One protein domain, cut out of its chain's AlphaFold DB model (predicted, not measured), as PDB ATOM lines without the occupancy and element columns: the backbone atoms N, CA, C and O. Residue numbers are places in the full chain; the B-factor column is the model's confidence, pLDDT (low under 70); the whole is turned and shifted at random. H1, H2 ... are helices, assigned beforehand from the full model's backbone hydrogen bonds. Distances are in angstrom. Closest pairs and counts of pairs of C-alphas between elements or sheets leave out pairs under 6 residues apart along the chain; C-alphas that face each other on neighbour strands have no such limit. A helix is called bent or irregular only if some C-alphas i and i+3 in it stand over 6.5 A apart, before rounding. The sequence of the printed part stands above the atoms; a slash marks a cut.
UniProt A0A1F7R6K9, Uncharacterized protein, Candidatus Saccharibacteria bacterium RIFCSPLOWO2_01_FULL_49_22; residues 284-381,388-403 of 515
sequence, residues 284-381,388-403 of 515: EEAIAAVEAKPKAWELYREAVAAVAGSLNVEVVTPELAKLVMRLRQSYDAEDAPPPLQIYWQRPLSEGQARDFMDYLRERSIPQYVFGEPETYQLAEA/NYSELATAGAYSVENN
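This is residues 284 to 381 and 388 to 403 of the 515 residues of an uncharacterized protein of Candidatus Saccharibacteria bacterium RIFCSPLOWO2_01_FULL_49_22 (UniProt A0A1F7R6K9). Two long helices, H2 and H4, run side by side in opposite ways; H3 crosses H2, H5 crosses H4, and short H1 turns off at one end. The printed part has 114 residues with five named helices and no named strand. It is all helix and compact, radius of gyration of the C-alphas 13.9 A, spans 39 by 33 by 25 A.

Look at H1, residues 284 to 291: it only just touches H4, residues 350 to 370, closest C-alphas Val 290 and Val 369, 6.2 A. H2, residues 294 to 312, touches H4 at a shallow tilt of 1 degrees, closest C-alphas Ala 296 and Ile 365, 5.9 A. H3, residues 318 to 328, touches H2 at a steep tilt of 48 degrees, closest C-alphas Ala 306 and Leu 320, 4.8 A. H5, residues 390 to 401, touches H4 about perpendicular, 77 degrees, closest C-alphas Ser 364 and Gly 396, 3.6 A. Every O i to N i+4 pair is within hydrogen-bond range in H1, H2, H3 and H5; 14 of 17 in H4.

Find C-alpha 294 at (195.630, 198.649, 201.606); H2 runs 27.3 A. H4, 28.5 A, ends at (200.355, 203.713, 213.028); it is irregular, C-alphas 362 and 365 being 7.0 A apart.

Residues 329 to 349 form a long link; residues 382 to 387 are cut out, a 13.2 A gap between C-alphas. Confidence is under 70 in 22 residues, among them 373 to 381.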
ATOM      1  N   GLU A 284     199.827 189.900 216.020       52.59
ATOM      2  CA  GLU A 284     198.604 189.692 215.256       52.59
ATOM      3  C   GLU A 284     197.809 190.995 215.067       52.59
ATOM      4  O   GLU A 284     197.313 191.264 213.973       52.59
ATOM      5  N   GLU A 285     197.722 191.842 216.096       56.19
ATOM      6  CA  GLU A 285     197.055 193.148 216.012       56.19
ATOM      7  C   GLU A 285     197.846 194.162 215.171       56.19
ATOM      8  O   GLU A 285     197.249 194.960 214.445       56.19
ATOM      9  N   ALA A 286     199.180 194.104 215.203       57.78
ATOM     10  CA  ALA A 286     200.034 194.913 214.337       57.78
ATOM     11  C   ALA A 286     199.860 194.539 212.856       57.78
ATOM     12  O   ALA A 286     199.686 195.427 212.023       57.78
ATOM     13  N   ILE A 287     199.841 193.242 212.528       58.34
ATOM     14  CA  ILE A 287     199.554 192.766 211.166       58.34
ATOM     15  C   ILE A 287     198.157 193.211 210.727       58.34
ATOM     16  O   ILE A 287     198.011 193.761 209.637       58.34
ATOM     17  N   ALA A 288     197.147 193.053 211.586       65.06
ATOM     18  CA  ALA A 288     195.782 193.473 211.278       65.06
ATOM     19  C   ALA A 288     195.684 194.984 210.983       65.06
ATOM     20  O   ALA A 288     194.925 195.399 210.105       65.06
ATOM     21  N   ALA A 289     196.474 195.816 211.669       68.06
ATOM     22  CA  ALA A 289     196.543 197.251 211.403       68.06
ATOM     23  C   ALA A 289     197.191 197.580 210.044       68.06
ATOM     24  O   ALA A 289     196.718 198.485 209.352       68.06
ATOM     25  N   VAL A 290     198.221 196.831 209.624       72.44
ATOM     26  CA  VAL A 290     198.800 196.959 208.272       72.44
ATOM     27  C   VAL A 290     197.786 196.533 207.209       72.44
ATOM     28  O   VAL A 290     197.578 197.247 206.227       72.44
ATOM     29  N   GLU A 291     197.102 195.409 207.422       75.44
ATOM     30  CA  GLU A 291     196.078 194.885 206.510       75.44
ATOM     31  C   GLU A 291     194.886 195.838 206.348       75.44
ATOM     32  O   GLU A 291     194.311 195.946 205.262       75.44
ATOM     33  N   ALA A 292     194.556 196.602 207.392       81.56
ATOM     34  CA  ALA A 292     193.521 197.633 207.351       81.56
ATOM     35  C   ALA A 292     193.893 198.860 206.487       81.56
ATOM     36  O   ALA A 292     193.053 199.740 206.275       81.56
ATOM     37  N   LYS A 293     195.130 198.942 205.974       85.75
ATOM     38  CA  LYS A 293     195.673 200.082 205.216       85.75
ATOM     39  C   LYS A 293     196.151 199.653 203.815       85.75
ATOM     40  O   LYS A 293     197.337 199.772 203.505       85.75
ATOM     41  N   PRO A 294     195.253 199.225 202.905       86.19
ATOM     42  CA  PRO A 294     195.630 198.649 201.606       86.19
ATOM     43  C   PRO A 294     196.461 199.585 200.715       86.19
ATOM     44  O   PRO A 294     197.336 199.117 199.992       86.19
ATOM     45  N   LYS A 295     196.271 200.908 200.822       86.44
ATOM     46  CA  LYS A 295     197.075 201.907 200.094       86.44
ATOM     47  C   LYS A 295     198.572 201.833 200.423       86.44
ATOM     48  O   LYS A 295     199.399 202.133 199.568       86.44
ATOM     49  N   ALA A 296     198.924 201.436 201.649       87.56
ATOM     50  CA  ALA A 296     200.315 201.256 202.052       87.56
ATOM     51  C   ALA A 296     200.968 200.103 201.276       87.56
ATOM     52  O   ALA A 296     202.081 200.247 200.774       87.56
ATOM     53  N   TRP A 297     200.242 198.990 201.125       88.00
ATOM     54  CA  TRP A 297     200.671 197.860 200.304       88.00
ATOM     55  C   TRP A 297     200.768 198.233 198.820       88.00
ATOM     56  O   TRP A 297     201.748 197.887 198.163       88.00
ATOM     57  N   GLU A 298     199.779 198.954 198.286       90.56
ATOM     58  CA  GLU A 298     199.773 199.380 196.881       90.56
ATOM     59  C   GLU A 298     200.982 200.264 196.550       90.56
ATOM     60  O   GLU A 298     201.717 199.947 195.610       90.56
ATOM     61  N   LEU A 299     201.255 201.286 197.375       91.75
ATOM     62  CA  LEU A 299     202.430 202.146 197.220       91.75
ATOM     63  C   LEU A 299     203.724 201.333 197.287       91.75
ATOM     64  O   LEU A 299     204.611 201.509 196.452       91.75
ATOM     65  N   TYR A 300     203.837 200.450 198.282       90.88
ATOM     66  CA  TYR A 300     205.040 199.656 198.491       90.88
ATOM     67  C   TYR A 300     205.327 198.733 197.305       90.88
ATOM     68  O   TYR A 300     206.438 198.717 196.778       90.88
ATOM     69  N   ARG A 301     204.311 198.013 196.823       89.31
ATOM     70  CA  ARG A 301     204.429 197.125 195.662       89.31
ATOM     71  C   ARG A 301     204.767 197.899 194.383       89.31
ATOM     72  O   ARG A 301     205.604 197.444 193.603       89.31
ATOM     73  N   GLU A 302     204.152 199.066 194.163       92.50
ATOM     74  CA  GLU A 302     204.497 199.949 193.037       92.50
ATOM     75  C   GLU A 302     205.950 200.434 193.117       92.50
ATOM     76  O   GLU A 302     206.653 200.422 192.106       92.50
ATOM     77  N   ALA A 303     206.419 200.812 194.310       93.44
ATOM     78  CA  ALA A 303     207.796 201.231 194.543       93.44
ATOM     79  C   ALA A 303     208.793 200.103 194.257       93.44
ATOM     80  O   ALA A 303     209.749 200.324 193.516       93.44
ATOM     81  N   VAL A 304     208.531 198.890 194.752       87.69
ATOM     82  CA  VAL A 304     209.359 197.707 194.469       87.69
ATOM     83  C   VAL A 304     209.491 197.487 192.957       87.69
ATOM     84  O   VAL A 304     210.605 197.383 192.443       87.69
ATOM     85  N   ALA A 305     208.373 197.495 192.224       89.62
ATOM     86  CA  ALA A 305     208.377 197.302 190.774       89.62
ATOM     87  C   ALA A 305     209.099 198.427 190.013       89.62
ATOM     88  O   ALA A 305     209.861 198.165 189.079       89.62
ATOM     89  N   ALA A 306     208.888 199.681 190.407       91.12
ATOM     90  CA  ALA A 306     209.483 200.837 189.744       91.12
ATOM     91  C   ALA A 306     210.995 200.961 189.997       91.12
ATOM     92  O   ALA A 306     211.750 201.341 189.092       91.12
ATOM     93  N   VAL A 307     211.449 200.627 191.208       89.94
ATOM     94  CA  VAL A 307     212.875 200.562 191.548       89.94
ATOM     95  C   VAL A 307     213.539 199.416 190.787       89.94
ATOM     96  O   VAL A 307     214.547 199.660 190.128       89.94
ATOM     97  N   ALA A 308     212.932 198.223 190.765       84.06
ATOM     98  CA  ALA A 308     213.426 197.077 189.996       84.06
ATOM     99  C   ALA A 308     213.594 197.415 188.508       84.06
ATOM    100  O   ALA A 308     214.662 197.220 187.926       84.06
ATOM    101  N   GLY A 309     212.561 198.008 187.899       84.00
ATOM    102  CA  GLY A 309     212.607 198.436 186.503       84.00
ATOM    103  C   GLY A 309     213.710 199.460 186.224       84.00
ATOM    104  O   GLY A 309     214.344 199.393 185.175       84.00
ATOM    105  N   SER A 310     213.968 200.372 187.167       86.00
ATOM    106  CA  SER A 310     214.990 201.419 187.028       86.00
ATOM    107  C   SER A 310     216.414 200.910 187.242       86.00
ATOM    108  O   SER A 310     217.318 201.340 186.530       86.00
ATOM    109  N   LEU A 311     216.622 199.981 188.179       80.25
ATOM    110  CA  LEU A 311     217.923 199.346 188.397       80.25
ATOM    111  C   LEU A 311     218.295 198.434 187.223       80.25
ATOM    112  O   LEU A 311     219.429 198.481 186.761       80.25
ATOM    113  N   ASN A 312     217.328 197.702 186.661       81.38
ATOM    114  CA  ASN A 312     217.549 196.832 185.503       81.38
ATOM    115  C   ASN A 312     217.999 197.586 184.234       81.38
ATOM    116  O   ASN A 312     218.674 197.020 183.379       81.38
ATOM    117  N   VAL A 313     217.617 198.859 184.091       81.31
ATOM    118  CA  VAL A 313     218.021 199.717 182.958       81.31
ATOM    119  C   VAL A 313     219.039 200.794 183.351       81.31
ATOM    120  O   VAL A 313     219.336 201.670 182.541       81.31
ATOM    121  N   GLU A 314     219.544 200.742 184.590       80.88
ATOM    122  CA  GLU A 314     220.520 201.665 185.198       80.88
ATOM    123  C   GLU A 314     220.127 203.160 185.166       80.88
ATOM    124  O   GLU A 314     220.956 204.058 185.344       80.88
ATOM    125  N   VAL A 315     218.846 203.462 184.943       89.69
ATOM    126  CA  VAL A 315     218.319 204.818 184.752       89.69
ATOM    127  C   VAL A 315     216.930 204.923 185.374       89.69
ATOM    128  O   VAL A 315     216.111 204.015 185.263       89.69
ATOM    129  N   VAL A 316     216.624 206.070 185.985       89.56
ATOM    130  CA  VAL A 316     215.300 206.358 186.558       89.56
ATOM    131  C   VAL A 316     214.217 206.307 185.476       89.56
ATOM    132  O   VAL A 316     214.177 207.157 184.575       89.56
ATOM    133  N   THR A 317     213.314 205.337 185.609       92.75
ATOM    134  CA  THR A 317     212.157 205.136 184.723       92.75
ATOM    135  C   THR A 317     211.043 206.162 184.976       92.75
ATOM    136  O   THR A 317     210.999 206.792 186.040       92.75
ATOM    137  N   PRO A 318     210.117 206.360 184.015       90.06
ATOM    138  CA  PRO A 318     208.929 207.189 184.222       90.06
ATOM    139  C   PRO A 318     208.084 206.761 185.429       90.06
ATOM    140  O   PRO A 318     207.503 207.611 186.100       90.06
ATOM    141  N   GLU A 319     208.013 205.463 185.708       90.88
ATOM    142  CA  GLU A 319     207.256 204.877 186.814       90.88
ATOM    143  C   GLU A 319     207.845 205.311 188.162       90.88
ATOM    144  O   GLU A 319     207.124 205.859 188.999       90.88
ATOM    145  N   LEU A 320     209.167 205.182 188.335       92.88
ATOM    146  CA  LEU A 320     209.849 205.627 189.554       92.88
ATOM    147  C   LEU A 320     209.786 207.149 189.711       92.88
ATOM    148  O   LEU A 320     209.519 207.652 190.801       92.88
ATOM    149  N   ALA A 321     209.969 207.895 188.618       89.94
ATOM    150  CA  ALA A 321     209.884 209.352 188.647       89.94
ATOM    151  C   ALA A 321     208.498 209.845 189.101       89.94
ATOM    152  O   ALA A 321     208.417 210.773 189.904       89.94
ATOM    153  N   LYS A 322     207.411 209.212 188.636       89.69
ATOM    154  CA  LYS A 322     206.041 209.541 189.061       89.69
ATOM    155  C   LYS A 322     205.820 209.270 190.548       89.69
ATOM    156  O   LYS A 322     205.254 210.120 191.228       89.69
ATOM    157  N   LEU A 323     206.273 208.122 191.054       90.56
ATOM    158  CA  LEU A 323     206.158 207.781 192.477       90.56
ATOM    159  C   LEU A 323     206.899 208.782 193.363       90.56
ATOM    160  O   LEU A 323     206.330 209.310 194.316       90.56
ATOM    161  N   VAL A 324     208.140 209.108 193.000       90.06
ATOM    162  CA  VAL A 324     208.946 210.103 193.715       90.06
ATOM    163  C   VAL A 324     208.275 211.476 193.680       90.06
ATOM    164  O   VAL A 324     208.192 212.137 194.710       90.06
ATOM    165  N   MET A 325     207.747 211.907 192.528       87.69
ATOM    166  CA  MET A 325     207.024 213.180 192.420       87.69
ATOM    167  C   MET A 325     205.785 213.234 193.320       87.69
ATOM    168  O   MET A 325     205.564 214.254 193.967       87.69
ATOM    169  N   ARG A 326     205.016 212.143 193.408       87.44
ATOM    170  CA  ARG A 326     203.855 212.054 194.306       87.44
ATOM    171  C   ARG A 326     204.255 212.167 195.774       87.44
ATOM    172  O   ARG A 326     203.593 212.862 196.529       87.44
ATOM    173  N   LEU A 327     205.350 211.534 196.186       88.31
ATOM    174  CA  LEU A 327     205.837 211.627 197.570       88.31
ATOM    175  C   LEU A 327     206.431 213.004 197.890       88.31
ATOM    176  O   LEU A 327     206.358 213.461 199.025       88.31
ATOM    177  N   ARG A 328     206.973 213.698 196.881       87.44
ATOM    178  CA  ARG A 328     207.479 215.071 197.012       87.44
ATOM    179  C   ARG A 328     206.390 216.132 197.153       87.44
ATOM    180  O   ARG A 328     206.726 217.241 197.536       87.44
ATOM    181  N   GLN A 329     205.129 215.835 196.841       84.88
ATOM    182  CA  GLN A 329     204.072 216.858 196.793       84.88
ATOM    183  C   GLN A 329     203.835 217.576 198.130       84.88
ATOM    184  O   GLN A 329     203.331 218.693 198.141       84.88
ATOM    185  N   SER A 330     204.203 216.932 199.241       81.69
ATOM    186  CA  SER A 330     204.088 217.476 200.596       81.69
ATOM    187  C   SER A 330     205.325 218.278 201.032       81.69
ATOM    188  O   SER A 330     205.401 218.677 202.190       81.69
ATOM    189  N   TYR A 331     206.291 218.502 200.134       78.44
ATOM    190  CA  TYR A 331     207.491 219.306 200.364       78.44
ATOM    191  C   TYR A 331     207.523 220.499 199.409       78.44
ATOM    192  O   TYR A 331     207.117 220.397 198.248       78.44
ATOM    193  N   ASP A 332     208.103 221.606 199.865       75.81
ATOM    194  CA  ASP A 332     208.497 222.684 198.967       75.81
ATOM    195  C   ASP A 332     209.592 222.196 197.999       75.81
ATOM    196  O   ASP A 332     210.389 221.306 198.311       75.81
ATOM    197  N   ALA A 333     209.634 222.765 196.788       63.69
ATOM    198  CA  ALA A 333     210.463 222.259 195.687       63.69
ATOM    199  C   ALA A 333     211.976 222.190 195.998       63.69
ATOM    200  O   ALA A 333     212.689 221.421 195.350       63.69
ATOM    201  N   GLU A 334     212.457 222.973 196.967       67.50
ATOM    202  CA  GLU A 334     213.862 223.024 197.396       67.50
ATOM    203  C   GLU A 334     214.151 222.188 198.661       67.50
ATOM    204  O   GLU A 334     215.317 221.909 198.941       67.50
ATOM    205  N   ASP A 335     213.118 221.699 199.360       77.25
ATOM    206  CA  ASP A 335     213.224 221.119 200.711       77.25
ATOM    207  C   ASP A 335     212.979 219.601 200.765       77.25
ATOM    208  O   ASP A 335     212.937 218.989 201.836       77.25
ATOM    209  N   ALA A 336     212.839 218.950 199.607       81.19
ATOM    210  CA  ALA A 336     212.681 217.503 199.552       81.19
ATOM    211  C   ALA A 336     213.942 216.779 200.085       81.19
ATOM    212  O   ALA A 336     215.065 217.072 199.646       81.19
ATOM    213  N   PRO A 337     213.784 215.783 200.980       84.38
ATOM    214  CA  PRO A 337     214.906 215.089 201.600       84.38
ATOM    215  C   PRO A 337     215.696 214.263 200.567       84.38
ATOM    216  O   PRO A 337     215.121 213.840 199.558       84.38
ATOM    217  N   PRO A 338     216.991 213.970 200.810       84.81
ATOM    218  CA  PRO A 338     217.859 213.266 199.858       84.81
ATOM    219  C   PRO A 338     217.286 211.963 199.262       84.81
ATOM    220  O   PRO A 338     217.397 211.804 198.047       84.81
ATOM    221  N   PRO A 339     216.589 211.090 200.026       87.81
ATOM    222  CA  PRO A 339     215.920 209.902 199.480       87.81
ATOM    223  C   PRO A 339     214.906 210.187 198.375       87.81
ATOM    224  O   PRO A 339     214.678 209.370 197.487       87.81
ATOM    225  N   LEU A 340     214.285 211.365 198.421       89.94
ATOM    226  CA  LEU A 340     213.343 211.790 197.408       89.94
ATOM    227  C   LEU A 340     214.032 212.520 196.265       89.94
ATOM    228  O   LEU A 340     213.351 212.754 195.284       89.94
ATOM    229  N   GLN A 341     215.332 212.837 196.282       89.19
ATOM    230  CA  GLN A 341     216.043 213.587 195.225       89.19
ATOM    231  C   GLN A 341     216.399 212.746 193.973       89.19
ATOM    232  O   GLN A 341     217.469 212.878 193.381       89.19
ATOM    233  N   ILE A 342     215.471 211.897 193.526       86.12
ATOM    234  CA  ILE A 342     215.562 211.072 192.313       86.12
ATOM    235  C   ILE A 342     214.877 211.778 191.126       86.12
ATOM    236  O   ILE A 342     213.763 212.287 191.253       86.12
ATOM    237  N   TYR A 343     215.524 211.838 189.957       87.75
ATOM    238  CA  TYR A 343     215.023 212.585 188.791       87.75
ATOM    239  C   TYR A 343     215.005 211.730 187.525       87.75
ATOM    240  O   TYR A 343     215.933 210.965 187.271       87.75
ATOM    241  N   TRP A 344     213.971 211.906 186.700       90.25
ATOM    242  CA  TRP A 344     213.793 211.169 185.447       90.25
ATOM    243  C   TRP A 344     215.036 211.235 184.539       90.25
ATOM    244  O   TRP A 344     215.662 212.287 184.402       90.25
ATOM    245  N   GLN A 345     215.373 210.100 183.911       85.94
ATOM    246  CA  GLN A 345     216.503 209.915 182.987       85.94
ATOM    247  C   GLN A 345     217.893 210.113 183.605       85.94
ATOM    248  O   GLN A 345     218.896 210.077 182.890       85.94
ATOM    249  N   ARG A 346     217.990 210.317 184.924       91.12
ATOM    250  CA  ARG A 346     219.277 210.287 185.621       91.12
ATOM    251  C   ARG A 346     219.673 208.843 185.936       91.12
ATOM    252  O   ARG A 346     218.783 208.006 186.093       91.12
ATOM    253  N   PRO A 347     220.980 208.553 186.042       87.75
ATOM    254  CA  PRO A 347     221.433 207.285 186.592       87.75
ATOM    255  C   PRO A 347     220.829 207.072 187.978       87.75
ATOM    256  O   PRO A 347     220.797 208.014 188.775       87.75
ATOM    257  N   LEU A 348     220.350 205.860 188.243       87.50
ATOM    258  CA  LEU A 348     219.924 205.445 189.574       87.50
ATOM    259  C   LEU A 348     221.026 204.573 190.166       87.50
ATOM    260  O   LEU A 348     221.307 203.502 189.634       87.50
ATOM    261  N   SER A 349     221.659 205.027 191.245       78.94
ATOM    262  CA  SER A 349     222.558 204.156 192.001       78.94
ATOM    263  C   SER A 349     221.768 203.265 192.956       78.94
ATOM    264  O   SER A 349     220.684 203.626 193.416       78.94
ATOM    265  N   GLU A 350     222.345 202.121 193.315       69.38
ATOM    266  CA  GLU A 350     221.778 201.258 194.352       69.38
ATOM    267  C   GLU A 350     221.619 201.996 195.688       69.38
ATOM    268  O   GLU A 350     220.594 201.859 196.345       69.38
ATOM    269  N   GLY A 351     222.588 202.841 196.062       69.31
ATOM    270  CA  GLY A 351     222.492 203.661 197.274       69.31
ATOM    271  C   GLY A 351     221.265 204.576 197.261       69.31
ATOM    272  O   GLY A 351     220.529 204.624 198.235       69.31
ATOM    273  N   GLN A 352     220.976 205.221 196.125       77.75
ATOM    274  CA  GLN A 352     219.773 206.050 195.977       77.75
ATOM    275  C   GLN A 352     218.482 205.225 196.023       77.75
ATOM    276  O   GLN A 352     217.481 205.677 196.576       77.75
ATOM    277  N   ALA A 353     218.488 204.026 195.437       75.38
ATOM    278  CA  ALA A 353     217.353 203.112 195.497       75.38
ATOM    279  C   ALA A 353     217.081 202.639 196.934       75.38
ATOM    280  O   ALA A 353     215.928 202.590 197.360       75.38
ATOM    281  N   ARG A 354     218.145 202.331 197.682       76.25
ATOM    282  CA  ARG A 354     218.096 201.921 199.087       76.25
ATOM    283  C   ARG A 354     217.543 203.041 199.959       76.25
ATOM    284  O   ARG A 354     216.525 202.819 200.602       76.25
ATOM    285  N   ASP A 355     218.102 204.246 199.850       77.31
ATOM    286  CA  ASP A 355     217.633 205.433 200.573       77.31
ATOM    287  C   ASP A 355     216.135 205.692 200.328       77.31
ATOM    288  O   ASP A 355     215.381 205.981 201.259       77.31
ATOM    289  N   PHE A 356     215.677 205.565 199.077       90.56
ATOM    290  CA  PHE A 356     214.266 205.727 198.719       90.56
ATOM    291  C   PHE A 356     213.365 204.660 199.352       90.56
ATOM    292  O   PHE A 356     212.309 204.984 199.902       90.56
ATOM    293  N   MET A 357     213.776 203.393 199.301       87.25
ATOM    294  CA  MET A 357     213.027 202.305 199.926       87.25
ATOM    295  C   MET A 357     213.047 202.409 201.459       87.25
ATOM    296  O   MET A 357     212.015 202.176 202.087       87.25
ATOM    297  N   ASP A 358     214.156 202.840 202.062       80.25
ATOM    298  CA  ASP A 358     214.263 203.155 203.494       80.25
ATOM    299  C   ASP A 358     213.297 204.275 203.886       80.25
ATOM    300  O   ASP A 358     212.551 204.143 204.851       80.25
ATOM    301  N   TYR A 359     213.211 205.352 203.100       89.12
ATOM    302  CA  TYR A 359     212.252 206.431 203.351       89.12
ATOM    303  C   TYR A 359     210.803 205.923 203.424       89.12
ATOM    304  O   TYR A 359     210.042 206.317 204.316       89.12
ATOM    305  N   LEU A 360     210.415 205.026 202.513       90.81
ATOM    306  CA  LEU A 360     209.086 204.417 202.530       90.81
ATOM    307  C   LEU A 360     208.878 203.554 203.771       90.81
ATOM    308  O   LEU A 360     207.869 203.709 204.461       90.81
ATOM    309  N   ARG A 361     209.839 202.672 204.053       83.06
ATOM    310  CA  ARG A 361     209.760 201.671 205.119       83.06
ATOM    311  C   ARG A 361     209.897 202.263 206.509       83.06
ATOM    312  O   ARG A 361     209.324 201.707 207.426       83.06
ATOM    313  N   GLU A 362     210.622 203.360 206.685       80.19
ATOM    314  CA  GLU A 362     210.928 203.929 208.003       80.19
ATOM    315  C   GLU A 362     210.119 205.176 208.338       80.19
ATOM    316  O   GLU A 362     209.987 205.529 209.509       80.19
ATOM    317  N   ARG A 363     209.609 205.893 207.334       83.50
ATOM    318  CA  ARG A 363     208.963 207.192 207.557       83.50
ATOM    319  C   ARG A 363     207.546 207.197 207.030       83.50
ATOM    320  O   ARG A 363     206.610 207.236 207.819       83.50
ATOM    321  N   SER A 364     207.380 207.110 205.713       88.81
ATOM    322  CA  SER A 364     206.075 207.321 205.076       88.81
ATOM    323  C   SER A 364     205.040 206.263 205.470       88.81
ATOM    324  O   SER A 364     203.981 206.608 205.997       88.81
ATOM    325  N   ILE A 365     205.340 204.978 205.261       89.75
ATOM    326  CA  ILE A 365     204.359 203.905 205.448       89.75
ATOM    327  C   ILE A 365     204.027 203.682 206.929       89.75
ATOM    328  O   ILE A 365     202.843 203.730 207.263       89.75
ATOM    329  N   PRO A 366     204.993 203.492 207.846       80.38
ATOM    330  CA  PRO A 366     204.648 203.267 209.247       80.38
ATOM    331  C   PRO A 366     203.923 204.452 209.887       80.38
ATOM    332  O   PRO A 366     202.985 204.244 210.650       80.38
ATOM    333  N   GLN A 367     204.281 205.696 209.543       82.31
ATOM    334  CA  GLN A 367     203.566 206.866 210.056       82.31
ATOM    335  C   GLN A 367     202.127 206.932 209.530       82.31
ATOM    336  O   GLN A 367     201.233 207.338 210.264       82.31
ATOM    337  N   TYR A 368     201.876 206.496 208.296       85.81
ATOM    338  CA  TYR A 368     200.521 206.396 207.752       85.81
ATOM    339  C   TYR A 368     199.690 205.264 208.386       85.81
ATOM    340  O   TYR A 368     198.467 205.377 208.533       85.81
ATOM    341  N   VAL A 369     200.339 204.147 208.728       80.44
ATOM    342  CA  VAL A 369     199.666 202.978 209.307       80.44
ATOM    343  C   VAL A 369     199.396 203.176 210.800       80.44
ATOM    344  O   VAL A 369     198.277 202.918 211.241       80.44
ATOM    345  N   PHE A 370     200.381 203.665 211.559       75.00
ATOM    346  CA  PHE A 370     200.355 203.713 213.028       75.00
ATOM    347  C   PHE A 370     200.357 205.122 213.626       75.00
ATOM    348  O   PHE A 370     200.156 205.267 214.829       75.00
ATOM    349  N   GLY A 371     200.626 206.162 212.837       71.88
ATOM    350  CA  GLY A 371     200.573 207.543 213.317       71.88
ATOM    351  C   GLY A 371     199.140 208.029 213.525       71.88
ATOM    352  O   GLY A 371     198.191 207.468 212.972       71.88
ATOM    353  N   GLU A 372     198.982 209.110 214.284       70.81
ATOM    354  CA  GLU A 372     197.680 209.726 214.550       70.81
ATOM    355  C   GLU A 372     197.025 210.221 213.241       70.81
ATOM    356  O   GLU A 372     197.593 211.068 212.550       70.81
ATOM    357  N   PRO A 373     195.830 209.718 212.863       66.25
ATOM    358  CA  PRO A 373     195.177 210.078 211.601       66.25
ATOM    359  C   PRO A 373     194.955 211.582 211.420       66.25
ATOM    360  O   PRO A 373     195.045 212.108 210.313       66.25
ATOM    361  N   GLU A 374     194.707 212.280 212.524       63.66
ATOM    362  CA  GLU A 374     194.450 213.721 212.587       63.66
ATOM    363  C   GLU A 374     195.652 214.551 212.101       63.66
ATOM    364  O   GLU A 374     195.484 215.674 211.628       63.66
ATOM    365  N   THR A 375     196.860 213.985 212.149       60.47
ATOM    366  CA  THR A 375     198.109 214.666 211.790       60.47
ATOM    367  C   THR A 375     198.352 214.745 210.281       60.47
ATOM    368  O   THR A 375     199.067 215.631 209.822       60.47
ATOM    369  N   TYR A 376     197.755 213.849 209.487       61.62
ATOM    370  CA  TYR A 376     197.936 213.796 208.025       61.62
ATOM    371  C   TYR A 376     196.619 213.852 207.230       61.62
ATOM    372  O   TYR A 376     196.640 213.835 206.000       61.62
ATOM    373  N   GLN A 377     195.477 214.019 207.910       55.59
ATOM    374  CA  GLN A 377     194.171 214.320 207.301       55.59
ATOM    375  C   GLN A 377     194.043 215.758 206.755       55.59
ATOM    376  O   GLN A 377     193.062 216.070 206.089       55.59
ATOM    377  N   LEU A 378     195.035 216.632 206.969       49.34
ATOM    378  CA  LEU A 378     195.054 218.000 206.421       49.34
ATOM    379  C   LEU A 378     195.424 218.078 204.925       49.34
ATOM    380  O   LEU A 378     195.489 219.172 204.373       49.34
ATOM    381  N   ALA A 379     195.640 216.944 204.250       48.34
ATOM    382  CA  ALA A 379     196.012 216.883 202.833       48.34
ATOM    383  C   ALA A 379     194.830 217.061 201.851       48.34
ATOM    384  O   ALA A 379     194.915 216.631 200.699       48.34
ATOM    385  N   GLU A 380     193.720 217.673 202.277       43.34
ATOM    386  CA  GLU A 380     192.662 218.078 201.352       43.34
ATOM    387  C   GLU A 380     192.999 219.422 200.691       43.34
ATOM    388  O   GLU A 380     193.253 220.422 201.357       43.34
ATOM    389  N   ALA A 381     192.904 219.416 199.357       40.50
ATOM    390  CA  ALA A 381     192.943 220.549 198.430       40.50
ATOM    391  C   ALA A 381     194.323 220.992 197.907       40.50
ATOM    392  O   ALA A 381     194.746 222.127 198.099       40.50
ATOM    393  N   ASN A 388     195.975 208.968 194.782       64.19
ATOM    394  CA  ASN A 388     195.740 207.925 195.792       64.19
ATOM    395  C   ASN A 388     196.770 207.855 196.944       64.19
ATOM    396  O   ASN A 388     196.544 207.107 197.895       64.19
ATOM    397  N   TYR A 389     197.861 208.633 196.908       76.75
ATOM    398  CA  TYR A 389     198.968 208.562 197.879       76.75
ATOM    399  C   TYR A 389     199.260 209.872 198.641       76.75
ATOM    400  O   TYR A 389     200.298 209.972 199.295       76.75
ATOM    401  N   SER A 390     198.368 210.870 198.601       77.75
ATOM    402  CA  SER A 390     198.556 212.153 199.312       77.75
ATOM    403  C   SER A 390     198.731 212.005 200.827       77.75
ATOM    404  O   SER A 390     199.605 212.636 201.418       77.75
ATOM    405  N   GLU A 391     197.970 211.110 201.454       82.50
ATOM    406  CA  GLU A 391     198.065 210.820 202.889       82.50
ATOM    407  C   GLU A 391     199.431 210.217 203.266       82.50
ATOM    408  O   GLU A 391     200.008 210.575 204.289       82.50
ATOM    409  N   LEU A 392     199.981 209.340 202.415       87.44
ATOM    410  CA  LEU A 392     201.295 208.707 202.603       87.44
ATOM    411  C   LEU A 392     202.442 209.709 202.414       87.44
ATOM    412  O   LEU A 392     203.414 209.686 203.175       87.44
ATOM    413  N   ALA A 393     202.321 210.610 201.435       87.06
ATOM    414  CA  ALA A 393     203.275 211.699 201.221       87.06
ATOM    415  C   ALA A 393     203.311 212.653 202.427       87.06
ATOM    416  O   ALA A 393     204.385 212.960 202.943       87.06
ATOM    417  N   THR A 394     202.140 213.042 202.941       85.50
ATOM    418  CA  THR A 394     202.022 213.914 204.120       85.50
ATOM    419  C   THR A 394     202.509 213.224 205.392       85.50
ATOM    420  O   THR A 394     203.219 213.846 206.177       85.50
ATOM    421  N   ALA A 395     202.223 211.931 205.573       84.12
ATOM    422  CA  ALA A 395     202.781 211.147 206.675       84.12
ATOM    423  C   ALA A 395     204.321 211.113 206.628       84.12
ATOM    424  O   ALA A 395     204.979 211.335 207.643       84.12
ATOM    425  N   GLY A 396     204.906 210.915 205.441       85.12
ATOM    426  CA  GLY A 396     206.357 210.951 205.246       85.12
ATOM    427  C   GLY A 396     206.972 212.330 205.509       85.12
ATOM    428  O   GLY A 396     208.007 212.418 206.173       85.12
ATOM    429  N   ALA A 397     206.330 213.406 205.043       85.50
ATOM    430  CA  ALA A 397     206.737 214.786 205.314       85.50
ATOM    431  C   ALA A 397     206.707 215.112 206.806       85.50
ATOM    432  O   ALA A 397     207.721 215.556 207.348       85.50
ATOM    433  N   TYR A 398     205.609 214.774 207.483       80.44
ATOM    434  CA  TYR A 398     205.474 214.936 208.926       80.44
ATOM    435  C   TYR A 398     206.573 214.189 209.691       80.44
ATOM    436  O   TYR A 398     207.203 214.753 210.589       80.44
ATOM    437  N   SER A 399     206.862 212.942 209.305       78.75
ATOM    438  CA  SER A 399     207.950 212.169 209.908       78.75
ATOM    439  C   SER A 399     209.321 212.805 209.698       78.75
ATOM    440  O   SER A 399     210.147 212.791 210.607       78.75
ATOM    441  N   VAL A 400     209.589 213.380 208.523       78.12
ATOM    442  CA  VAL A 400     210.848 214.093 208.265       78.12
ATOM    443  C   VAL A 400     210.956 215.363 209.105       78.12
ATOM    444  O   VAL A 400     211.975 215.543 209.764       78.12
ATOM    445  N   GLU A 401     209.917 216.195 209.125       76.19
ATOM    446  CA  GLU A 401     209.891 217.456 209.876       76.19
ATOM    447  C   GLU A 401     210.086 217.234 211.383       76.19
ATOM    448  O   GLU A 401     210.822 217.967 212.043       76.19
ATOM    449  N   ASN A 402     209.486 216.169 211.920       65.50
ATOM    450  CA  ASN A 402     209.514 215.858 213.349       65.50
ATOM    451  C   ASN A 402     210.616 214.860 213.736       65.50
ATOM    452  O   ASN A 402     210.656 214.409 214.879       65.50
ATOM    453  N   ASN A 403     211.515 214.509 212.808       67.75
ATOM    454  CA  ASN A 403     212.562 213.498 213.003       67.75
ATOM    455  C   ASN A 403     212.034 212.149 213.537       67.75
ATOM    456  O   ASN A 403     212.711 211.461 214.300       67.75
TER     457      ASN A 403